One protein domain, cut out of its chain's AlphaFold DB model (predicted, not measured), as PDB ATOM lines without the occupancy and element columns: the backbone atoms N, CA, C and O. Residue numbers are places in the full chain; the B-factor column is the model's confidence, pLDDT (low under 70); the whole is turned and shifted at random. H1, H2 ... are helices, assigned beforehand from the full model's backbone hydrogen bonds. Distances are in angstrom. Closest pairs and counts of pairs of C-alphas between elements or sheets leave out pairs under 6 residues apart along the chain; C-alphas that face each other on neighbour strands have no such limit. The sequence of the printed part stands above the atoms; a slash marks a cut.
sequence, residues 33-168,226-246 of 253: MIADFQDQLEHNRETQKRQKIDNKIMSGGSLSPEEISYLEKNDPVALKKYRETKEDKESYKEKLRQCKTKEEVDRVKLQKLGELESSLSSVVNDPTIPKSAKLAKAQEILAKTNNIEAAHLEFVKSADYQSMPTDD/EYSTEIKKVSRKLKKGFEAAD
ATOM      1  N   MET A  33     -49.132 -66.799  -2.399       81.44
ATOM      2  CA  MET A  33     -48.673 -65.638  -1.636       81.44
ATOM      3  C   MET A  33     -47.146 -65.603  -1.557       81.44
ATOM      4  O   MET A  33     -46.557 -64.557  -1.807       81.44
ATOM      5  N   ILE A  34     -46.499 -66.739  -1.276       85.19
ATOM      6  CA  ILE A  34     -45.034 -66.847  -1.232       85.19
ATOM      7  C   ILE A  34     -44.421 -66.453  -2.577       85.19
ATOM      8  O   ILE A  34     -43.478 -65.666  -2.601       85.19
ATOM      9  N   ALA A  35     -44.964 -66.946  -3.690       82.88
ATOM     10  CA  ALA A  35     -44.444 -66.618  -5.011       82.88
ATOM     11  C   ALA A  35     -44.678 -65.151  -5.400       82.88
ATOM     12  O   ALA A  35     -43.780 -64.534  -5.954       82.88
ATOM     13  N   ASP A  36     -45.832 -64.557  -5.076       80.56
ATOM     14  CA  ASP A  36     -46.056 -63.121  -5.315       80.56
ATOM     15  C   ASP A  36     -45.095 -62.265  -4.474       80.56
ATOM     16  O   ASP A  36     -44.528 -61.296  -4.975       80.56
ATOM     17  N   PHE A  37     -44.827 -62.656  -3.222       84.88
ATOM     18  CA  PHE A  37     -43.797 -62.008  -2.410       84.88
ATOM     19  C   PHE A  37     -42.397 -62.162  -3.014       84.88
ATOM     20  O   PHE A  37     -41.632 -61.199  -3.013       84.88
ATOM     21  N   GLN A  38     -42.049 -63.335  -3.546       86.94
ATOM     22  CA  GLN A  38     -40.771 -63.556  -4.231       86.94
ATOM     23  C   GLN A  38     -40.652 -62.696  -5.495       86.94
ATOM     24  O   GLN A  38     -39.652 -61.993  -5.638       86.94
ATOM     25  N   ASP A  39     -41.689 -62.660  -6.335       85.56
ATOM     26  CA  ASP A  39     -41.750 -61.826  -7.540       85.56
ATOM     27  C   ASP A  39     -41.593 -60.335  -7.184       85.56
ATOM     28  O   ASP A  39     -40.870 -59.591  -7.850       85.56
ATOM     29  N   GLN A  40     -42.235 -59.878  -6.101       82.88
ATOM     30  CA  GLN A  40     -42.088 -58.505  -5.608       82.88
ATOM     31  C   GLN A  40     -40.666 -58.211  -5.115       82.88
ATOM     32  O   GLN A  40     -40.125 -57.139  -5.402       82.88
ATOM     33  N   LEU A  41     -40.048 -59.142  -4.382       87.12
ATOM     34  CA  LEU A  41     -38.672 -58.999  -3.905       87.12
ATOM     35  C   LEU A  41     -37.676 -58.962  -5.065       87.12
ATOM     36  O   LEU A  41     -36.757 -58.141  -5.049       87.12
ATOM     37  N   GLU A  42     -37.854 -59.817  -6.069       88.75
ATOM     38  CA  GLU A  42     -37.007 -59.847  -7.258       88.75
ATOM     39  C   GLU A  42     -37.167 -58.569  -8.083       88.75
ATOM     40  O   GLU A  42     -36.172 -57.920  -8.402       88.75
ATOM     41  N   HIS A  43     -38.403 -58.122  -8.312       88.75
ATOM     42  CA  HIS A  43     -38.663 -56.852  -8.986       88.75
ATOM     43  C   HIS A  43     -38.041 -55.656  -8.249       88.75
ATOM     44  O   HIS A  43     -37.484 -54.755  -8.880       88.75
ATOM     45  N   ASN A  44     -38.095 -55.644  -6.914       90.06
ATOM     46  CA  ASN A  44     -37.468 -54.595  -6.111       90.06
ATOM     47  C   ASN A  44     -35.937 -54.633  -6.242       90.06
ATOM     48  O   ASN A  44     -35.322 -53.602  -6.511       90.06
ATOM     49  N   ARG A  45     -35.315 -55.817  -6.144       91.50
ATOM     50  CA  ARG A  45     -33.865 -55.983  -6.361       91.50
ATOM     51  C   ARG A  45     -33.439 -55.506  -7.746       91.50
ATOM     52  O   ARG A  45     -32.436 -54.808  -7.875       91.50
ATOM     53  N   GLU A  46     -34.216 -55.852  -8.760       89.19
ATOM     54  CA  GLU A  46     -33.961 -55.476 -10.144       89.19
ATOM     55  C   GLU A  46     -34.080 -53.960 -10.347       89.19
ATOM     56  O   GLU A  46     -33.194 -53.326 -10.922       89.19
ATOM     57  N   THR A  47     -35.117 -53.350  -9.774       89.75
ATOM     58  CA  THR A  47     -35.311 -51.895  -9.798       89.75
ATOM     59  C   THR A  47     -34.165 -51.170  -9.094       89.75
ATOM     60  O   THR A  47     -33.632 -50.198  -9.627       89.75
ATOM     61  N   GLN A  48     -33.723 -51.662  -7.933       90.12
ATOM     62  CA  GLN A  48     -32.575 -51.105  -7.211       90.12
ATOM     63  C   GLN A  48     -31.282 -51.211  -8.023       90.12
ATOM     64  O   GLN A  48     -30.507 -50.254  -8.089       90.12
ATOM     65  N   LYS A  49     -31.046 -52.361  -8.668       91.69
ATOM     66  CA  LYS A  49     -29.882 -52.568  -9.536       91.69
ATOM     67  C   LYS A  49     -29.895 -51.579 -10.698       91.69
ATOM     68  O   LYS A  49     -28.885 -50.918 -10.940       91.69
ATOM     69  N   ARG A  50     -31.042 -51.429 -11.359       91.81
ATOM     70  CA  ARG A  50     -31.228 -50.476 -12.452       91.81
ATOM     71  C   ARG A  50     -30.981 -49.034 -12.008       91.81
ATOM     72  O   ARG A  50     -30.168 -48.348 -12.617       91.81
ATOM     73  N   GLN A  51     -31.588 -48.608 -10.903       91.25
ATOM     74  CA  GLN A  51     -31.396 -47.264 -10.350       91.25
ATOM     75  C   GLN A  51     -29.930 -46.975 -10.012       91.25
ATOM     76  O   GLN A  51     -29.434 -45.882 -10.274       91.25
ATOM     77  N   LYS A  52     -29.204 -47.954  -9.456       93.38
ATOM     78  CA  LYS A  52     -27.774 -47.804  -9.156       93.38
ATOM     79  C   LYS A  52     -26.948 -47.568 -10.422       93.38
ATOM     80  O   LYS A  52     -26.029 -46.751 -10.397       93.38
ATOM     81  N   ILE A  53     -27.278 -48.265 -11.508       93.38
ATOM     82  CA  ILE A  53     -26.636 -48.079 -12.812       93.38
ATOM     83  C   ILE A  53     -26.965 -46.693 -13.368       93.38
ATOM     84  O   ILE A  53     -26.046 -45.956 -13.721       93.38
ATOM     85  N   ASP A  54     -28.242 -46.307 -13.375       89.69
ATOM     86  CA  ASP A  54     -28.673 -45.002 -13.879       89.69
ATOM     87  C   ASP A  54     -27.984 -43.861 -13.112       89.69
ATOM     88  O   ASP A  54     -27.429 -42.952 -13.726       89.69
ATOM     89  N   ASN A  55     -27.892 -43.951 -11.782       89.81
ATOM     90  CA  ASN A  55     -27.187 -42.964 -10.961       89.81
ATOM     91  C   ASN A  55     -25.705 -42.829 -11.340       89.81
ATOM     92  O   ASN A  55     -25.197 -41.712 -11.413       89.81
ATOM     93  N   LYS A  56     -25.015 -43.945 -11.617       90.81
ATOM     94  CA  LYS A  56     -23.614 -43.920 -12.068       90.81
ATOM     95  C   LYS A  56     -23.462 -43.278 -13.443       90.81
ATOM     96  O   LYS A  56     -22.521 -42.517 -13.642       90.81
ATOM     97  N   ILE A  57     -24.367 -43.573 -14.377       89.00
ATOM     98  CA  ILE A  57     -24.366 -42.954 -15.710       89.00
ATOM     99  C   ILE A  57     -24.568 -41.444 -15.572       89.00
ATOM    100  O   ILE A  57     -23.798 -40.661 -16.126       89.00
ATOM    101  N   MET A  58     -25.560 -41.035 -14.778       82.94
ATOM    102  CA  MET A  58     -25.890 -39.629 -14.554       82.94
ATOM    103  C   MET A  58     -24.749 -38.864 -13.874       82.94
ATOM    104  O   MET A  58     -24.499 -37.713 -14.221       82.94
ATOM    105  N   SER A  59     -24.017 -39.503 -12.956       82.44
ATOM    106  CA  SER A  59     -22.836 -38.920 -12.311       82.44
ATOM    107  C   SER A  59     -21.535 -39.091 -13.113       82.44
ATOM    108  O   SER A  59     -20.463 -38.782 -12.587       82.44
ATOM    109  N   GLY A  60     -21.586 -39.679 -14.318       81.69
ATOM    110  CA  GLY A  60     -20.414 -39.942 -15.168       81.69
ATOM    111  C   GLY A  60     -19.350 -40.811 -14.503       81.69
ATOM    112  O   GLY A  60     -18.148 -40.622 -14.733       81.69
ATOM    113  N   GLY A  61     -19.794 -41.712 -13.626       84.62
ATOM    114  CA  GLY A  61     -18.979 -42.747 -13.012       84.62
ATOM    115  C   GLY A  61     -18.829 -43.958 -13.931       84.62
ATOM    116  O   GLY A  61     -19.601 -44.159 -14.867       84.62
ATOM    117  N   SER A  62     -17.834 -44.791 -13.649       88.62
ATOM    118  CA  SER A  62     -17.589 -46.011 -14.419       88.62
ATOM    119  C   SER A  62     -18.552 -47.131 -14.023       88.62
ATOM    120  O   SER A  62     -18.728 -47.432 -12.838       88.62
ATOM    121  N   LEU A  63     -19.134 -47.789 -15.025       91.25
ATOM    122  CA  LEU A  63     -19.878 -49.035 -14.852       91.25
ATOM    123  C   LEU A  63     -18.924 -50.228 -14.763       91.25
ATOM    124  O   LEU A  63     -17.925 -50.291 -15.484       91.25
ATOM    125  N   SER A  64     -19.245 -51.179 -13.887       93.62
ATOM    126  CA  SER A  64     -18.533 -52.455 -13.808       93.62
ATOM    127  C   SER A  64     -18.843 -53.336 -15.031       93.62
ATOM    128  O   SER A  64     -19.865 -53.135 -15.694       93.62
ATOM    129  N   PRO A  65     -18.014 -54.352 -15.334       94.44
ATOM    130  CA  PRO A  65     -18.296 -55.292 -16.423       94.44
ATOM    131  C   PRO A  65     -19.665 -55.977 -16.294       94.44
ATOM    132  O   PRO A  65     -20.358 -56.186 -17.288       94.44
ATOM    133  N   GLU A  66     -20.091 -56.275 -15.066       93.06
ATOM    134  CA  GLU A  66     -21.404 -56.861 -14.784       93.06
ATOM    135  C   GLU A  66     -22.552 -55.889 -15.080       93.06
ATOM    136  O   GLU A  66     -23.579 -56.292 -15.624       93.06
ATOM    137  N   GLU A  67     -22.385 -54.608 -14.740       93.50
ATOM    138  CA  GLU A  67     -23.362 -53.552 -15.031       93.50
ATOM    139  C   GLU A  67     -23.464 -53.297 -16.540       93.50
ATOM    140  O   GLU A  67     -24.562 -53.111 -17.060       93.50
ATOM    141  N   ILE A  68     -22.343 -53.375 -17.264       93.75
ATOM    142  CA  ILE A  68     -22.319 -53.300 -18.730       93.75
ATOM    143  C   ILE A  68     -23.069 -54.488 -19.341       93.75
ATOM    144  O   ILE A  68     -23.988 -54.274 -20.128       93.75
ATOM    145  N   SER A  69     -22.748 -55.723 -18.938       94.06
ATOM    146  CA  SER A  69     -23.430 -56.925 -19.450       94.06
ATOM    147  C   SER A  69     -24.927 -56.926 -19.124       94.06
ATOM    148  O   SER A  69     -25.754 -57.399 -19.905       94.06
ATOM    149  N   TYR A  70     -25.294 -56.360 -17.974       93.38
ATOM    150  CA  TYR A  70     -26.685 -56.153 -17.603       93.38
ATOM    151  C   TYR A  70     -27.402 -55.195 -18.564       93.38
ATOM    152  O   TYR A  70     -28.498 -55.516 -19.024       93.38
ATOM    153  N   LEU A  71     -26.796 -54.050 -18.897       93.69
ATOM    154  CA  LEU A  71     -27.377 -53.110 -19.857       93.69
ATOM    155  C   LEU A  71     -27.430 -53.691 -21.272       93.69
ATOM    156  O   LEU A  71     -28.423 -53.499 -21.958       93.69
ATOM    157  N   GLU A  72     -26.430 -54.460 -21.702       93.62
ATOM    158  CA  GLU A  72     -26.449 -55.125 -23.015       93.62
ATOM    159  C   GLU A  72     -27.679 -56.019 -23.204       93.62
ATOM    160  O   GLU A  72     -28.246 -56.066 -24.294       93.62
ATOM    161  N   LYS A  73     -28.106 -56.703 -22.137       93.50
ATOM    162  CA  LYS A  73     -29.258 -57.612 -22.168       93.50
ATOM    163  C   LYS A  73     -30.594 -56.900 -21.965       93.50
ATOM    164  O   LYS A  73     -31.573 -57.285 -22.595       93.50
ATOM    165  N   ASN A  74     -30.643 -55.904 -21.078       91.69
ATOM    166  CA  ASN A  74     -31.905 -55.313 -20.616       91.69
ATOM    167  C   ASN A  74     -32.193 -53.926 -21.203       91.69
ATOM    168  O   ASN A  74     -33.357 -53.567 -21.365       91.69
ATOM    169  N   ASP A  75     -31.161 -53.129 -21.493       91.31
ATOM    170  CA  ASP A  75     -31.312 -51.760 -21.993       91.31
ATOM    171  C   ASP A  75     -30.101 -51.301 -22.838       91.31
ATOM    172  O   ASP A  75     -29.206 -50.587 -22.358       91.31
ATOM    173  N   PRO A  76     -30.060 -51.682 -24.129       91.50
ATOM    174  CA  PRO A  76     -28.970 -51.296 -25.023       91.50
ATOM    175  C   PRO A  76     -28.926 -49.783 -25.292       91.50
ATOM    176  O   PRO A  76     -27.875 -49.249 -25.657       91.50
ATOM    177  N   VAL A  77     -30.039 -49.066 -25.094       90.00
ATOM    178  CA  VAL A  77     -30.099 -47.609 -25.268       90.00
ATOM    179  C   VAL A  77     -29.349 -46.919 -24.133       90.00
ATOM    180  O   VAL A  77     -28.528 -46.036 -24.392       90.00
ATOM    181  N   ALA A  78     -29.562 -47.346 -22.887       89.06
ATOM    182  CA  ALA A  78     -28.817 -46.841 -21.734       89.06
ATOM    183  C   ALA A  78     -27.310 -47.123 -21.854       89.06
ATOM    184  O   ALA A  78     -26.494 -46.255 -21.539       89.06
ATOM    185  N   LEU A  79     -26.923 -48.287 -22.393       92.88
ATOM    186  CA  LEU A  79     -25.516 -48.591 -22.664       92.88
ATOM    187  C   LEU A  79     -24.894 -47.627 -23.679       92.88
ATOM    188  O   LEU A  79     -23.778 -47.148 -23.472       92.88
ATOM    189  N   LYS A  80     -25.607 -47.339 -24.776       92.06
ATOM    190  CA  LYS A  80     -25.160 -46.375 -25.790       92.06
ATOM    191  C   LYS A  80     -24.933 -44.999 -25.162       92.06
ATOM    192  O   LYS A  80     -23.851 -44.443 -25.314       92.06
ATOM    193  N   LYS A  81     -25.892 -44.516 -24.363       88.81
ATOM    194  CA  LYS A  81     -25.777 -43.239 -23.638       88.81
ATOM    195  C   LYS A  81     -24.603 -43.202 -22.664       88.81
ATOM    196  O   LYS A  81     -23.921 -42.185 -22.570       88.81
ATOM    197  N   TYR A  82     -24.349 -44.297 -21.946       91.06
ATOM    198  CA  TYR A  82     -23.191 -44.404 -21.060       91.06
ATOM    199  C   TYR A  82     -21.874 -44.254 -21.829       91.06
ATOM    200  O   TYR A  82     -21.007 -43.487 -21.412       91.06
ATOM    201  N   ARG A  83     -21.733 -44.950 -22.964       92.06
ATOM    202  CA  ARG A  83     -20.534 -44.862 -23.812       92.06
ATOM    203  C   ARG A  83     -20.332 -43.446 -24.347       92.06
ATOM    204  O   ARG A  83     -19.240 -42.916 -24.194       92.06
ATOM    205  N   GLU A  84     -21.392 -42.827 -24.866       90.69
ATOM    206  CA  GLU A  84     -21.367 -41.440 -25.354       90.69
ATOM    207  C   GLU A  84     -20.981 -40.456 -24.246       90.69
ATOM    208  O   GLU A  84     -20.104 -39.625 -24.432       90.69
ATOM    209  N   THR A  85     -21.574 -40.581 -23.056       87.94
ATOM    210  CA  THR A  85     -21.268 -39.692 -21.922       87.94
ATOM    211  C   THR A  85     -19.823 -39.858 -21.450       87.94
ATOM    212  O   THR A  85     -19.166 -38.883 -21.081       87.94
ATOM    213  N   LYS A  86     -19.308 -41.093 -21.467       91.06
ATOM    214  CA  LYS A  86     -17.914 -41.383 -21.128       91.06
ATOM    215  C   LYS A  86     -16.962 -40.783 -22.163       91.06
ATOM    216  O   LYS A  86     -15.999 -40.131 -21.780       91.06
ATOM    217  N   GLU A  87     -17.241 -40.966 -23.448       91.75
ATOM    218  CA  GLU A  87     -16.453 -40.395 -24.543       91.75
ATOM    219  C   GLU A  87     -16.489 -38.859 -24.541       91.75
ATOM    220  O   GLU A  87     -15.449 -38.220 -24.677       91.75
ATOM    221  N   ASP A  88     -17.647 -38.248 -24.285       91.31
ATOM    222  CA  ASP A  88     -17.787 -36.796 -24.118       91.31
ATOM    223  C   ASP A  88     -16.897 -36.269 -22.980       91.31
ATOM    224  O   ASP A  88     -16.245 -35.233 -23.123       91.31
ATOM    225  N   LYS A  89     -16.838 -36.988 -21.853       92.12
ATOM    226  CA  LYS A  89     -15.992 -36.623 -20.709       92.12
ATOM    227  C   LYS A  89     -14.504 -36.776 -21.027       92.12
ATOM    228  O   LYS A  89     -13.736 -35.867 -20.727       92.12
ATOM    229  N   GLU A  90     -14.100 -37.886 -21.638       93.38
ATOM    230  CA  GLU A  90     -12.697 -38.126 -22.004       93.38
ATOM    231  C   GLU A  90     -12.218 -37.175 -23.109       93.38
ATOM    232  O   GLU A  90     -11.132 -36.613 -23.004       93.38
ATOM    233  N   SER A  91     -13.045 -36.904 -24.122       95.44
ATOM    234  CA  SER A  91     -12.715 -35.928 -25.171       95.44
ATOM    235  C   SER A  91     -12.542 -34.519 -24.605       95.44
ATOM    236  O   SER A  91     -11.653 -33.783 -25.031       95.44
ATOM    237  N   TYR A  92     -13.345 -34.141 -23.607       96.56
ATOM    238  CA  TYR A  92     -13.168 -32.882 -22.897       96.56
ATOM    239  C   TYR A  92     -11.880 -32.865 -22.063       96.56
ATOM    240  O   TYR A  92     -11.140 -31.887 -22.130       96.56
ATOM    241  N   LYS A  93     -11.565 -33.947 -21.337       95.94
ATOM    242  CA  LYS A  93     -10.293 -34.078 -20.603       95.94
ATOM    243  C   LYS A  93      -9.079 -33.962 -21.525       95.94
ATOM    244  O   LYS A  93      -8.126 -33.273 -21.179       95.94
ATOM    245  N   GLU A  94      -9.125 -34.570 -22.706       96.81
ATOM    246  CA  GLU A  94      -8.033 -34.458 -23.676       96.81
ATOM    247  C   GLU A  94      -7.901 -33.027 -24.216       96.81
ATOM    248  O   GLU A  94      -6.789 -32.513 -24.290       96.81
ATOM    249  N   LYS A  95      -9.014 -32.328 -24.492       96.75
ATOM    250  CA  LYS A  95      -8.972 -30.894 -24.842       96.75
ATOM    251  C   LYS A  95      -8.344 -30.048 -23.732       96.75
ATOM    252  O   LYS A  95      -7.563 -29.151 -24.030       96.75
ATOM    253  N   LEU A  96      -8.652 -30.336 -22.466       96.31
ATOM    254  CA  LEU A  96      -8.030 -29.654 -21.328       96.31
ATOM    255  C   LEU A  96      -6.521 -29.912 -21.260       96.31
ATOM    256  O   LEU A  96      -5.757 -28.982 -21.040       96.31
ATOM    257  N   ARG A  97      -6.083 -31.149 -21.519       94.50
ATOM    258  CA  ARG A  97      -4.659 -31.519 -21.550       94.50
ATOM    259  C   ARG A  97      -3.883 -30.833 -22.678       94.50
ATOM    260  O   ARG A  97      -2.679 -30.642 -22.564       94.50
ATOM    261  N   GLN A  98      -4.567 -30.490 -23.768       94.75
ATOM    262  CA  GLN A  98      -3.992 -29.770 -24.905       94.75
ATOM    263  C   GLN A  98      -3.920 -28.254 -24.689       94.75
ATOM    264  O   GLN A  98      -3.232 -27.578 -25.455       94.75
ATOM    265  N   CYS A  99      -4.610 -27.723 -23.674       95.50
ATOM    266  CA  CYS A  99      -4.528 -26.309 -23.334       95.50
ATOM    267  C   CYS A  99      -3.125 -25.982 -22.823       95.50
ATOM    268  O   CYS A  99      -2.559 -26.701 -21.999       95.50
ATOM    269  N   LYS A 100      -2.575 -24.875 -23.310       93.19
ATOM    270  CA  LYS A 100      -1.251 -24.377 -22.936       93.19
ATOM    271  C   LYS A 100      -1.330 -23.265 -21.899       93.19
ATOM    272  O   LYS A 100      -0.324 -22.966 -21.264       93.19
ATOM    273  N   THR A 101      -2.496 -22.641 -21.754       94.00
ATOM    274  CA  THR A 101      -2.699 -21.483 -20.884       94.00
ATOM    275  C   THR A 101      -3.992 -21.595 -20.097       94.00
ATOM    276  O   THR A 101      -4.929 -22.310 -20.469       94.00
ATOM    277  N   LYS A 102      -4.064 -20.846 -18.997       93.19
ATOM    278  CA  LYS A 102      -5.266 -20.774 -18.158       93.19
ATOM    279  C   LYS A 102      -6.470 -20.207 -18.921       93.19
ATOM    280  O   LYS A 102      -7.588 -20.674 -18.722       93.19
ATOM    281  N   GLU A 103      -6.252 -19.262 -19.828       92.88
ATOM    282  CA  GLU A 103      -7.300 -18.672 -20.661       92.88
ATOM    283  C   GLU A 103      -7.805 -19.645 -21.741       92.88
ATOM    284  O   GLU A 103      -9.005 -19.671 -22.022       92.88
ATOM    285  N   GLU A 104      -6.947 -20.501 -22.316       93.75
ATOM    286  CA  GLU A 104      -7.392 -21.581 -23.216       93.75
ATOM    287  C   GLU A 104      -8.324 -22.569 -22.512       93.75
ATOM    288  O   GLU A 104      -9.328 -22.995 -23.086       93.75
ATOM    289  N   VAL A 105      -8.044 -22.882 -21.248       94.69
ATOM    290  CA  VAL A 105      -8.896 -23.753 -20.428       94.69
ATOM    291  C   VAL A 105     -10.288 -23.149 -20.239       94.69
ATOM    292  O   VAL A 105     -11.298 -23.843 -20.412       94.69
ATOM    293  N   ASP A 106     -10.355 -21.850 -19.939       93.12
ATOM    294  CA  ASP A 106     -11.618 -21.123 -19.805       93.12
ATOM    295  C   ASP A 106     -12.365 -21.043 -21.149       93.12
ATOM    296  O   ASP A 106     -13.582 -21.252 -21.188       93.12
ATOM    297  N   ARG A 107     -11.651 -20.846 -22.271       94.06
ATOM    298  CA  ARG A 107     -12.220 -20.922 -23.631       94.06
ATOM    299  C   ARG A 107     -12.846 -22.290 -23.907       94.06
ATOM    300  O   ARG A 107     -13.983 -22.359 -24.375       94.06
ATOM    301  N   VAL A 108     -12.140 -23.374 -23.584       96.12
ATOM    302  CA  VAL A 108     -12.623 -24.750 -23.779       96.12
ATOM    303  C   VAL A 108     -13.861 -25.033 -22.919       96.12
ATOM    304  O   VAL A 108     -14.823 -25.629 -23.416       96.12
ATOM    305  N   LYS A 109     -13.896 -24.574 -21.656       94.69
ATOM    306  CA  LYS A 109     -15.104 -24.652 -20.809       94.69
ATOM    307  C   LYS A 109     -16.261 -23.861 -21.420       94.69
ATOM    308  O   LYS A 109     -17.351 -24.412 -21.568       94.69
ATOM    309  N   LEU A 110     -16.031 -22.607 -21.812       94.88
ATOM    310  CA  LEU A 110     -17.057 -21.745 -22.399       94.88
ATOM    311  C   LEU A 110     -17.660 -22.358 -23.667       94.88
ATOM    312  O   LEU A 110     -18.885 -22.407 -23.796       94.88
ATOM    313  N   GLN A 111     -16.819 -22.870 -24.567       95.94
ATOM    314  CA  GLN A 111     -17.268 -23.543 -25.781       95.94
ATOM    315  C   GLN A 111     -18.162 -24.743 -25.444       95.94
ATOM    316  O   GLN A 111     -19.277 -24.838 -25.957       95.94
ATOM    317  N   LYS A 112     -17.710 -25.637 -24.554       95.75
ATOM    318  CA  LYS A 112     -18.467 -26.852 -24.225       95.75
ATOM    319  C   LYS A 112     -19.799 -26.536 -23.540       95.75
ATOM    320  O   LYS A 112     -20.809 -27.162 -23.857       95.75
ATOM    321  N   LEU A 113     -19.832 -25.549 -22.643       94.75
ATOM    322  CA  LEU A 113     -21.082 -25.090 -22.031       94.75
ATOM    323  C   LEU A 113     -22.019 -24.441 -23.058       94.75
ATOM    324  O   LEU A 113     -23.227 -24.655 -22.987       94.75
ATOM    325  N   GLY A 114     -21.487 -23.696 -24.030       95.94
ATOM    326  CA  GLY A 114     -22.271 -23.116 -25.125       95.94
ATOM    327  C   GLY A 114     -22.901 -24.171 -26.040       95.94
ATOM    328  O   GLY A 114     -24.066 -24.040 -26.418       95.94
ATOM    329  N   GLU A 115     -22.174 -25.251 -26.346       96.25
ATOM    330  CA  GLU A 115     -22.697 -26.409 -27.091       96.25
ATOM    331  C   GLU A 115     -23.874 -27.068 -26.346       96.25
ATOM    332  O   GLU A 115     -24.926 -27.337 -26.936       96.25
ATOM    333  N   LEU A 116     -23.720 -27.286 -25.035       95.25
ATOM    334  CA  LEU A 116     -24.762 -27.865 -24.181       95.25
ATOM    335  C   LEU A 116     -25.976 -26.935 -24.050       95.25
ATOM    336  O   LEU A 116     -27.113 -27.402 -24.107       95.25
ATOM    337  N   GLU A 117     -25.753 -25.624 -23.928       94.88
ATOM    338  CA  GLU A 117     -26.814 -24.612 -23.867       94.88
ATOM    339  C   GLU A 117     -27.620 -24.561 -25.161       94.88
ATOM    340  O   GLU A 117     -28.851 -24.594 -25.122       94.88
ATOM    341  N   SER A 118     -26.938 -24.579 -26.305       96.44
ATOM    342  CA  SER A 118     -27.576 -24.615 -27.622       96.44
ATOM    343  C   SER A 118     -28.409 -25.885 -27.795       96.44
ATOM    344  O   SER A 118     -29.557 -25.828 -28.246       96.44
ATOM    345  N   SER A 119     -27.869 -27.035 -27.376       95.75
ATOM    346  CA  SER A 119     -28.592 -28.308 -27.390       95.75
ATOM    347  C   SER A 119     -29.848 -28.247 -26.515       95.75
ATOM    348  O   SER A 119     -30.938 -28.585 -26.981       95.75
ATOM    349  N   LEU A 120     -29.738 -27.730 -25.287       95.88
ATOM    350  CA  LEU A 120     -30.867 -27.607 -24.362       95.88
ATOM    351  C   LEU A 120     -31.943 -26.670 -24.906       95.88
ATOM    352  O   LEU A 120     -33.121 -27.020 -24.919       95.88
ATOM    353  N   SER A 121     -31.528 -25.505 -25.400       94.56
ATOM    354  CA  SER A 121     -32.415 -24.514 -26.000       94.56
ATOM    355  C   SER A 121     -33.181 -25.104 -27.184       94.56
ATOM    356  O   SER A 121     -34.398 -24.937 -27.265       94.56
ATOM    357  N   SER A 122     -32.514 -25.877 -28.050       95.94
ATOM    358  CA  SER A 122     -33.178 -26.539 -29.180       95.94
ATOM    359  C   SER A 122     -34.258 -27.527 -28.728       95.94
ATOM    360  O   SER A 122     -35.343 -27.554 -29.294       95.94
ATOM    361  N   VAL A 123     -34.010 -28.286 -27.657       94.69
ATOM    362  CA  VAL A 123     -34.957 -29.276 -27.129       94.69
ATOM    363  C   VAL A 123     -36.141 -28.617 -26.423       94.69
ATOM    364  O   VAL A 123     -37.290 -29.018 -26.616       94.69
ATOM    365  N   VAL A 124     -35.874 -27.629 -25.570       92.69
ATOM    366  CA  VAL A 124     -36.901 -26.991 -24.734       92.69
ATOM    367  C   VAL A 124     -37.829 -26.123 -25.578       92.69
ATOM    368  O   VAL A 124     -39.043 -26.134 -25.354       92.69
ATOM    369  N   ASN A 125     -37.290 -25.449 -26.595       92.62
ATOM    370  CA  ASN A 125     -38.057 -24.546 -27.451       92.62
ATOM    371  C   ASN A 125     -38.768 -25.247 -28.616       92.62
ATOM    372  O   ASN A 125     -39.674 -24.655 -29.194       92.62
ATOM    373  N   ASP A 126     -38.427 -26.496 -28.946       93.19
ATOM    374  CA  ASP A 126     -39.095 -27.234 -30.022       93.19
ATOM    375  C   ASP A 126     -40.529 -27.638 -29.611       93.19
ATOM    376  O   ASP A 126     -40.709 -28.429 -28.678       93.19
ATOM    377  N   PRO A 127     -41.583 -27.119 -30.267       93.31
ATOM    378  CA  PRO A 127     -42.967 -27.444 -29.925       93.31
ATOM    379  C   PRO A 127     -43.366 -28.879 -30.300       93.31
ATOM    380  O   PRO A 127     -44.356 -29.384 -29.775       93.31
ATOM    381  N   THR A 128     -42.617 -29.541 -31.186       95.00
ATOM    382  CA  THR A 128     -42.917 -30.897 -31.669       95.00
ATOM    383  C   THR A 128     -42.486 -31.986 -30.687       95.00
ATOM    384  O   THR A 128     -43.004 -33.103 -30.728       95.00
ATOM    385  N   ILE A 129     -41.575 -31.669 -29.759       92.00
ATOM    386  CA  ILE A 129     -41.106 -32.613 -28.745       92.00
ATOM    387  C   ILE A 129     -42.118 -32.659 -27.584       92.00
ATOM    388  O   ILE A 129     -42.384 -31.633 -26.951       92.00
ATOM    389  N   PRO A 130     -42.671 -33.833 -27.229       94.25
ATOM    390  CA  PRO A 130     -43.586 -33.948 -26.097       94.25
ATOM    391  C   PRO A 130     -42.873 -33.668 -24.767       94.25
ATOM    392  O   PRO A 130     -41.683 -33.949 -24.612       94.25
ATOM    393  N   LYS A 131     -43.612 -33.159 -23.770       90.94
ATOM    394  CA  LYS A 131     -43.060 -32.732 -22.466       90.94
ATOM    395  C   LYS A 131     -42.182 -33.793 -21.792       90.94
ATOM    396  O   LYS A 131     -41.105 -33.470 -21.304       90.94
ATOM    397  N   SER A 132     -42.604 -35.055 -21.810       90.06
ATOM    398  CA  SER A 132     -41.837 -36.166 -21.231       90.06
ATOM    399  C   SER A 132     -40.489 -36.380 -21.927       90.06
ATOM    400  O   SER A 132     -39.480 -36.608 -21.265       90.06
ATOM    401  N   ALA A 133     -40.445 -36.256 -23.255       92.44
ATOM    402  CA  ALA A 133     -39.206 -36.363 -24.018       92.44
ATOM    403  C   ALA A 133     -38.306 -35.132 -23.829       92.44
ATOM    404  O   ALA A 133     -37.085 -35.285 -23.805       92.44
ATOM    405  N   LYS A 134     -38.885 -33.934 -23.647       93.56
ATOM    406  CA  LYS A 134     -38.123 -32.729 -23.271       93.56
ATOM    407  C   LYS A 134     -37.427 -32.923 -21.935       93.56
ATOM    408  O   LYS A 134     -36.222 -32.723 -21.867       93.56
ATOM    409  N   LEU A 135     -38.162 -33.382 -20.920       91.69
ATOM    410  CA  LEU A 135     -37.607 -33.666 -19.601       91.69
ATOM    411  C   LEU A 135     -36.480 -34.704 -19.684       91.69
ATOM    412  O   LEU A 135     -35.391 -34.459 -19.182       91.69
ATOM    413  N   ALA A 136     -36.695 -35.821 -20.386       90.38
ATOM    414  CA  ALA A 136     -35.678 -36.867 -20.522       90.38
ATOM    415  C   ALA A 136     -34.400 -36.377 -21.233       90.38
ATOM    416  O   ALA A 136     -33.287 -36.711 -20.826       90.38
ATOM    417  N   LYS A 137     -34.540 -35.571 -22.293       92.38
ATOM    418  CA  LYS A 137     -33.395 -34.972 -22.997       92.38
ATOM    419  C   LYS A 137     -32.705 -33.893 -22.156       92.38
ATOM    420  O   LYS A 137     -31.481 -33.840 -22.135       92.38
ATOM    421  N   ALA A 138     -33.461 -33.067 -21.435       93.44
ATOM    422  CA  ALA A 138     -32.909 -32.077 -20.515       93.44
ATOM    423  C   ALA A 138     -32.133 -32.750 -19.369       93.44
ATOM    424  O   ALA A 138     -31.027 -32.327 -19.054       93.44
ATOM    425  N   GLN A 139     -32.641 -33.858 -18.820       90.44
ATOM    426  CA  GLN A 139     -31.928 -34.679 -17.837       90.44
ATOM    427  C   GLN A 139     -30.591 -35.196 -18.373       90.44
ATOM    428  O   GLN A 139     -29.580 -35.123 -17.678       90.44
ATOM    429  N   GLU A 140     -30.560 -35.666 -19.620       90.62
ATOM    430  CA  GLU A 140     -29.320 -36.105 -20.264       90.62
ATOM    431  C   GLU A 140     -28.304 -34.961 -20.407       90.62
ATOM    432  O   GLU A 140     -27.127 -35.130 -20.088       90.62
ATOM    433  N   ILE A 141     -28.753 -33.778 -20.841       92.88
ATOM    434  CA  ILE A 141     -27.884 -32.599 -20.973       92.88
ATOM    435  C   ILE A 141     -27.384 -32.135 -19.601       92.88
ATOM    436  O   ILE A 141     -26.219 -31.756 -19.477       92.88
ATOM    437  N   LEU A 142     -28.212 -32.216 -18.556       90.75
ATOM    438  CA  LEU A 142     -27.789 -31.912 -17.190       90.75
ATOM    439  C   LEU A 142     -26.691 -32.872 -16.720       90.75
ATOM    440  O   LEU A 142     -25.675 -32.420 -16.198       90.75
ATOM    441  N   ALA A 143     -26.857 -34.179 -16.939       89.75
ATOM    442  CA  ALA A 143     -25.832 -35.166 -16.602       89.75
ATOM    443  C   ALA A 143     -24.508 -34.868 -17.316       89.75
ATOM    444  O   ALA A 143     -23.455 -34.808 -16.680       89.75
ATOM    445  N   LYS A 144     -24.559 -34.600 -18.629       92.00
ATOM    446  CA  LYS A 144     -23.387 -34.186 -19.414       92.00
ATOM    447  C   LYS A 144     -22.747 -32.921 -18.836       92.00
ATOM    448  O   LYS A 144     -21.541 -32.907 -18.620       92.00
ATOM    449  N   THR A 145     -23.544 -31.907 -18.505       92.81
ATOM    450  CA  THR A 145     -23.067 -30.650 -17.901       92.81
ATOM    451  C   THR A 145     -22.332 -30.903 -16.585       92.81
ATOM    452  O   THR A 145     -21.195 -30.467 -16.427       92.81
ATOM    453  N   ASN A 146     -22.926 -31.681 -15.677       90.88
ATOM    454  CA  ASN A 146     -22.316 -32.019 -14.388       90.88
ATOM    455  C   ASN A 146     -21.003 -32.796 -14.555       90.88
ATOM    456  O   ASN A 146     -20.049 -32.575 -13.815       90.88
ATOM    457  N   ASN A 147     -20.938 -33.688 -15.543       91.00
ATOM    458  CA  ASN A 147     -19.742 -34.479 -15.825       91.00
ATOM    459  C   ASN A 147     -18.588 -33.641 -16.378       91.00
ATOM    460  O   ASN A 147     -17.439 -33.870 -15.995       91.00
ATOM    461  N   ILE A 148     -18.895 -32.678 -17.248       92.25
ATOM    462  CA  ILE A 148     -17.929 -31.703 -17.761       92.25
ATOM    463  C   ILE A 148     -17.436 -30.804 -16.628       92.25
ATOM    464  O   ILE A 148     -16.229 -30.643 -16.468       92.25
ATOM    465  N   GLU A 149     -18.344 -30.291 -15.794       90.69
ATOM    466  CA  GLU A 149     -17.982 -29.451 -14.650       90.69
ATOM    467  C   GLU A 149     -17.091 -30.211 -13.660       90.69
ATOM    468  O   GLU A 149     -16.058 -29.704 -13.230       90.69
ATOM    469  N   ALA A 150     -17.422 -31.469 -13.358       91.56
ATOM    470  CA  ALA A 150     -16.601 -32.316 -12.501       91.56
ATOM    471  C   ALA A 150     -15.193 -32.541 -13.081       91.56
ATOM    472  O   ALA A 150     -14.211 -32.431 -12.348       91.56
ATOM    473  N   ALA A 151     -15.082 -32.824 -14.386       93.50
ATOM    474  CA  ALA A 151     -13.792 -32.995 -15.056       93.50
ATOM    475  C   ALA A 151     -12.974 -31.693 -15.083       93.50
ATOM    476  O   ALA A 151     -11.766 -31.718 -14.858       93.50
ATOM    477  N   HIS A 152     -13.631 -30.555 -15.307       94.88
ATOM    478  CA  HIS A 152     -12.993 -29.245 -15.276       94.88
ATOM    479  C   HIS A 152     -12.463 -28.910 -13.879       94.88
ATOM    480  O   HIS A 152     -11.306 -28.532 -13.729       94.88
ATOM    481  N   LEU A 153     -13.279 -29.102 -12.838       93.25
ATOM    482  CA  LEU A 153     -12.878 -28.872 -11.450       93.25
ATOM    483  C   LEU A 153     -11.728 -29.788 -11.018       93.25
ATOM    484  O   LEU A 153     -10.869 -29.358 -10.250       93.25
ATOM    485  N   GLU A 154     -11.714 -31.040 -11.477       93.94
ATOM    486  CA  GLU A 154     -10.602 -31.973 -11.263       93.94
ATOM    487  C   GLU A 154      -9.311 -31.433 -11.898       93.94
ATOM    488  O   GLU A 154      -8.276 -31.369 -11.236       93.94
ATOM    489  N   PHE A 155      -9.390 -30.963 -13.143       96.38
ATOM    490  CA  PHE A 155      -8.248 -30.423 -13.871       96.38
ATOM    491  C   PHE A 155      -7.730 -29.100 -13.293       96.38
ATOM    492  O   PHE A 155      -6.531 -28.963 -13.085       96.38
ATOM    493  N   VAL A 156      -8.603 -28.156 -12.935       94.50
ATOM    494  CA  VAL A 156      -8.205 -26.872 -12.322       94.50
ATOM    495  C   VAL A 156      -7.475 -27.072 -10.985       94.50
ATOM    496  O   VAL A 156      -6.618 -26.276 -10.601       94.50
ATOM    497  N   LYS A 157      -7.776 -28.159 -10.268       94.94
ATOM    498  CA  LYS A 157      -7.082 -28.538  -9.027       94.94
ATOM    499  C   LYS A 157      -5.754 -29.264  -9.259       94.94
ATOM    500  O   LYS A 157      -5.012 -29.453  -8.299       94.94
ATOM    501  N   SER A 158      -5.468 -29.702 -10.484       95.88
ATOM    502  CA  SER A 158      -4.238 -30.426 -10.808       95.88
ATOM    503  C   SER A 158      -3.009 -29.519 -10.737       95.88
ATOM    504  O   SER A 158      -3.104 -28.306 -10.932       95.88
ATOM    505  N   ALA A 159      -1.841 -30.114 -10.483       94.50
ATOM    506  CA  ALA A 159      -0.572 -29.391 -10.516       94.50
ATOM    507  C   ALA A 159      -0.301 -28.793 -11.906       94.50
ATOM    508  O   ALA A 159       0.131 -27.646 -11.984       94.50
ATOM    509  N   ASP A 160      -0.645 -29.533 -12.965       93.38
ATOM    510  CA  ASP A 160      -0.506 -29.108 -14.361       93.38
ATOM    511  C   ASP A 160      -1.245 -27.789 -14.620       93.38
ATOM    512  O   ASP A 160      -0.710 -26.885 -15.255       93.38
ATOM    513  N   TYR A 161      -2.454 -27.623 -14.072       93.88
ATOM    514  CA  TYR A 161      -3.170 -26.354 -14.191       93.88
ATOM    515  C   TYR A 161      -2.549 -25.230 -13.371       93.88
ATOM    516  O   TYR A 161      -2.498 -24.083 -13.818       93.88
ATOM    517  N   GLN A 162      -2.073 -25.528 -12.164       93.44
ATOM    518  CA  GLN A 162      -1.475 -24.501 -11.314       93.44
ATOM    519  C   GLN A 162      -0.201 -23.920 -11.943       93.44
ATOM    520  O   GLN A 162      -0.015 -22.700 -11.886       93.44
ATOM    521  N   SER A 163       0.609 -24.759 -12.599       91.69
ATOM    522  CA  SER A 163       1.834 -24.358 -13.301       91.69
ATOM    523  C   SER A 163       1.608 -23.769 -14.695       91.69
ATOM    524  O   SER A 163       2.550 -23.212 -15.253       91.69
ATOM    525  N   MET A 164       0.394 -23.842 -15.257       92.50
ATOM    526  CA  MET A 164       0.128 -23.256 -16.572       92.50
ATOM    527  C   MET A 164       0.319 -21.729 -16.571       92.50
ATOM    528  O   MET A 164      -0.195 -21.051 -15.663       92.50
ATOM    529  N   PRO A 165       0.995 -21.178 -17.596       92.00
ATOM    530  CA  PRO A 165       1.143 -19.739 -17.773       92.00
ATOM    531  C   PRO A 165      -0.187 -19.082 -18.169       92.00
ATOM    532  O   PRO A 165      -1.142 -19.748 -18.592       92.00
ATOM    533  N   THR A 166      -0.256 -17.759 -18.045       89.62
ATOM    534  CA  THR A 166      -1.301 -16.967 -18.718       89.62
ATOM    535  C   THR A 166      -0.963 -16.754 -20.199       89.62
ATOM    536  O   THR A 166       0.211 -16.812 -20.567       89.62
ATOM    537  N   ASP A 167      -1.957 -16.450 -21.042       84.62
ATOM    538  CA  ASP A 167      -1.768 -16.129 -22.476       84.62
ATOM    539  C   ASP A 167      -0.618 -15.125 -22.709       84.62
ATOM    540  O   ASP A 167       0.231 -15.346 -23.573       84.62
ATOM    541  N   ASP A 168      -0.521 -14.076 -21.887       81.94
ATOM    542  CA  ASP A 168       0.536 -13.060 -21.999       81.94
ATOM    543  C   ASP A 168       1.934 -13.588 -21.642       81.94
ATOM    544  O   ASP A 168       2.904 -13.287 -22.332       81.94
ATOM    545  N   GLU A 226     -13.390 -11.291 -18.650       79.62
ATOM    546  CA  GLU A 226     -14.265 -11.506 -19.806       79.62
ATOM    547  C   GLU A 226     -14.741 -12.965 -19.874       79.62
ATOM    548  O   GLU A 226     -15.934 -13.225 -19.706       79.62
ATOM    549  N   TYR A 227     -13.831 -13.947 -19.942       84.62
ATOM    550  CA  TYR A 227     -14.227 -15.365 -19.979       84.62
ATOM    551  C   TYR A 227     -15.017 -15.795 -18.740       84.62
ATOM    552  O   TYR A 227     -16.037 -16.476 -18.861       84.62
ATOM    553  N   SER A 228     -14.624 -15.337 -17.545       84.81
ATOM    554  CA  SER A 228     -15.385 -15.603 -16.318       84.81
ATOM    555  C   SER A 228     -16.816 -15.063 -16.396       84.81
ATOM    556  O   SER A 228     -17.765 -15.709 -15.943       84.81
ATOM    557  N   THR A 229     -16.994 -13.873 -16.968       89.44
ATOM    558  CA  THR A 229     -18.315 -13.261 -17.154       89.44
ATOM    559  C   THR A 229     -19.144 -14.041 -18.174       89.44
ATOM    560  O   THR A 229     -20.354 -14.213 -17.989       89.44
ATOM    561  N   GLU A 230     -18.496 -14.574 -19.205       90.75
ATOM    562  CA  GLU A 230     -19.141 -15.240 -20.332       90.75
ATOM    563  C   GLU A 230     -19.620 -16.625 -19.915       90.75
ATOM    564  O   GLU A 230     -20.782 -16.971 -20.140       90.75
ATOM    565  N   ILE A 231     -18.775 -17.351 -19.181       90.31
ATOM    566  CA  ILE A 231     -19.126 -18.612 -18.526       90.31
ATOM    567  C   ILE A 231     -20.337 -18.387 -17.616       90.31
ATOM    568  O   ILE A 231     -21.360 -19.042 -17.796       90.31
ATOM    569  N   LYS A 232     -20.318 -17.367 -16.744       91.62
ATOM    570  CA  LYS A 232     -21.469 -17.033 -15.878       91.62
ATOM    571  C   LYS A 232     -22.741 -16.693 -16.660       91.62
ATOM    572  O   LYS A 232     -23.853 -16.929 -16.179       91.62
ATOM    573  N   LYS A 233     -22.635 -16.066 -17.837       93.19
ATOM    574  CA  LYS A 233     -23.797 -15.796 -18.703       93.19
ATOM    575  C   LYS A 233     -24.364 -17.105 -19.258       93.19
ATOM    576  O   LYS A 233     -25.576 -17.296 -19.168       93.19
ATOM    577  N   VAL A 234     -23.520 -17.996 -19.785       92.94
ATOM    578  CA  VAL A 234     -23.947 -19.292 -20.340       92.94
ATOM    579  C   VAL A 234     -24.503 -20.210 -19.247       92.94
ATOM    580  O   VAL A 234     -25.603 -20.732 -19.415       92.94
ATOM    581  N   SER A 235     -23.853 -20.307 -18.083       91.12
ATOM    582  CA  SER A 235     -24.348 -21.061 -16.919       91.12
ATOM    583  C   SER A 235     -25.752 -20.612 -16.492       91.12
ATOM    584  O   SER A 235     -26.634 -21.437 -16.247       91.12
ATOM    585  N   ARG A 236     -26.023 -19.296 -16.484       91.44
ATOM    586  CA  ARG A 236     -27.370 -18.764 -16.199       91.44
ATOM    587  C   ARG A 236     -28.399 -19.134 -17.265       91.44
ATOM    588  O   ARG A 236     -29.555 -19.365 -16.919       91.44
ATOM    589  N   LYS A 237     -28.015 -19.159 -18.545       92.50
ATOM    590  CA  LYS A 237     -28.911 -19.595 -19.628       92.50
ATOM    591  C   LYS A 237     -29.238 -21.080 -19.506       92.50
ATOM    592  O   LYS A 237     -30.413 -21.425 -19.564       92.50
ATOM    593  N   LEU A 238     -28.235 -21.919 -19.241       91.81
ATOM    594  CA  LEU A 238     -28.419 -23.342 -18.946       91.81
ATOM    595  C   LEU A 238     -29.405 -23.540 -17.797       91.81
ATOM    596  O   LEU A 238     -30.398 -24.243 -17.963       91.81
ATOM    597  N   LYS A 239     -29.192 -22.850 -16.671       91.44
ATOM    598  CA  LYS A 239     -30.091 -22.921 -15.512       91.44
ATOM    599  C   LYS A 239     -31.541 -22.588 -15.877       91.44
ATOM    600  O   LYS A 239     -32.433 -23.374 -15.582       91.44
ATOM    601  N   LYS A 240     -31.770 -21.485 -16.598       91.50
ATOM    602  CA  LYS A 240     -33.112 -21.111 -17.080       91.50
ATOM    603  C   LYS A 240     -33.709 -22.139 -18.044       91.50
ATOM    604  O   LYS A 240     -34.909 -22.387 -18.005       91.50
ATOM    605  N   GLY A 241     -32.889 -22.728 -18.914       90.06
ATOM    606  CA  GLY A 241     -33.316 -23.785 -19.830       90.06
ATOM    607  C   GLY A 241     -33.777 -25.038 -19.084       90.06
ATOM    608  O   GLY A 241     -34.795 -25.622 -19.445       90.06
ATOM    609  N   PHE A 242     -33.079 -25.413 -18.010       91.75
ATOM    610  CA  PHE A 242     -33.490 -26.522 -17.150       91.75
ATOM    611  C   PHE A 242     -34.773 -26.197 -16.383       91.75
ATOM    612  O   PHE A 242     -35.690 -27.013 -16.385       91.75
ATOM    613  N   GLU A 243     -34.900 -24.990 -15.827       90.50
ATOM    614  CA  GLU A 243     -36.133 -24.542 -15.161       90.50
ATOM    615  C   GLU A 243     -37.337 -24.595 -16.118       90.50
ATOM    616  O   GLU A 243     -38.407 -25.083 -15.755       90.50
ATOM    617  N   ALA A 244     -37.156 -24.188 -17.379       87.75
ATOM    618  CA  ALA A 244     -38.184 -24.287 -18.416       87.75
ATOM    619  C   ALA A 244     -38.536 -25.740 -18.805       87.75
ATOM    620  O   ALA A 244     -39.623 -25.995 -19.326       87.75
ATOM    621  N   ALA A 245     -37.643 -26.693 -18.533       87.62
ATOM    622  CA  ALA A 245     -37.884 -28.128 -18.661       87.62
ATOM    623  C   ALA A 245     -38.468 -28.765 -17.383       87.62
ATOM    624  O   ALA A 245     -38.522 -29.991 -17.310       87.62
ATOM    625  N   ASP A 246     -38.906 -27.961 -16.405       86.81
ATOM    626  CA  ASP A 246     -39.399 -28.395 -15.087       86.81
ATOM    627  C   ASP A 246     -38.311 -29.050 -14.209       86.81
ATOM    628  O   ASP A 246     -38.575 -29.892 -13.350       86.81
TER     629      ASP A 246
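Overview. This is residues 33 to 168 and 226 to 246 of the 253 residues of an uncharacterized protein of Lachnospira eligens (UniProt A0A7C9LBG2). Four helices, H3, H5, H4 and H7, pack side by side in a zigzag row as an up-and-down bundle, and a long helix, H1, meets H5 with its residues 57 to 58 and makes an arm whose residues 33 to 48 stick out free. H2 packs on the start of H3, and little H6 follows the end of H5. The 157 printed residues include seven named helices, H1 to H7, and no named strand: the class is all helix. The whole is loose, with a radius of gyration of the C-alphas of 19.3 A, and spans 74 by 40 by 20 A.

Along the chain. H1, residues 33 to 58, begins at C-alpha 33 (-48.673, -65.638, -1.636) and is 36.9 A long. H2 is residues 65 to 74, H3 76 to 98 at 33.0 A, H4 102 to 125 at 34.3 A, H5 131 to 156 at 36.8 A, and H6 159 to 163. H7, residues 226 to 244, is 27.2 A long and ends at C-alpha 244 (-38.184, -24.287, -18.416).

Arrangement. The bundle H3, H4, H5, H7 is up and down, each helix running against the one before it. H4 and H5, a hairpin, touch at a shallow tilt of 6 degrees, closest at the C-alphas of Val 124 and Lys 134, 6.0 A. H4 touches H7, closest at C-alphas 117 and 238, 5.3 A. H5 touches H3 with residues 144 to 155 alone, closest at C-alphas 148 and 89, 6.1 A. H1 touches H5 with residues 57 to 58 alone; C-alphas 58 and 143 are closest, 4.9 A. H2 and H3, a hairpin, touch at C-alphas 71 and 79, 5.6 A, the closest pair. H6 touches no helix. In H1 to H7 every O i to N i+4 pair is within hydrogen-bond range.

Size, cuts and confidence. The C-alphas farthest apart, of Met 33 and Asp 168, are 74.8 A apart. Residues 169 to 225 are not printed; C-alphas 168 and 226 are 15.0 A apart across the cut. No link printed whole is long. No printed residue is under 70 in pLDDT.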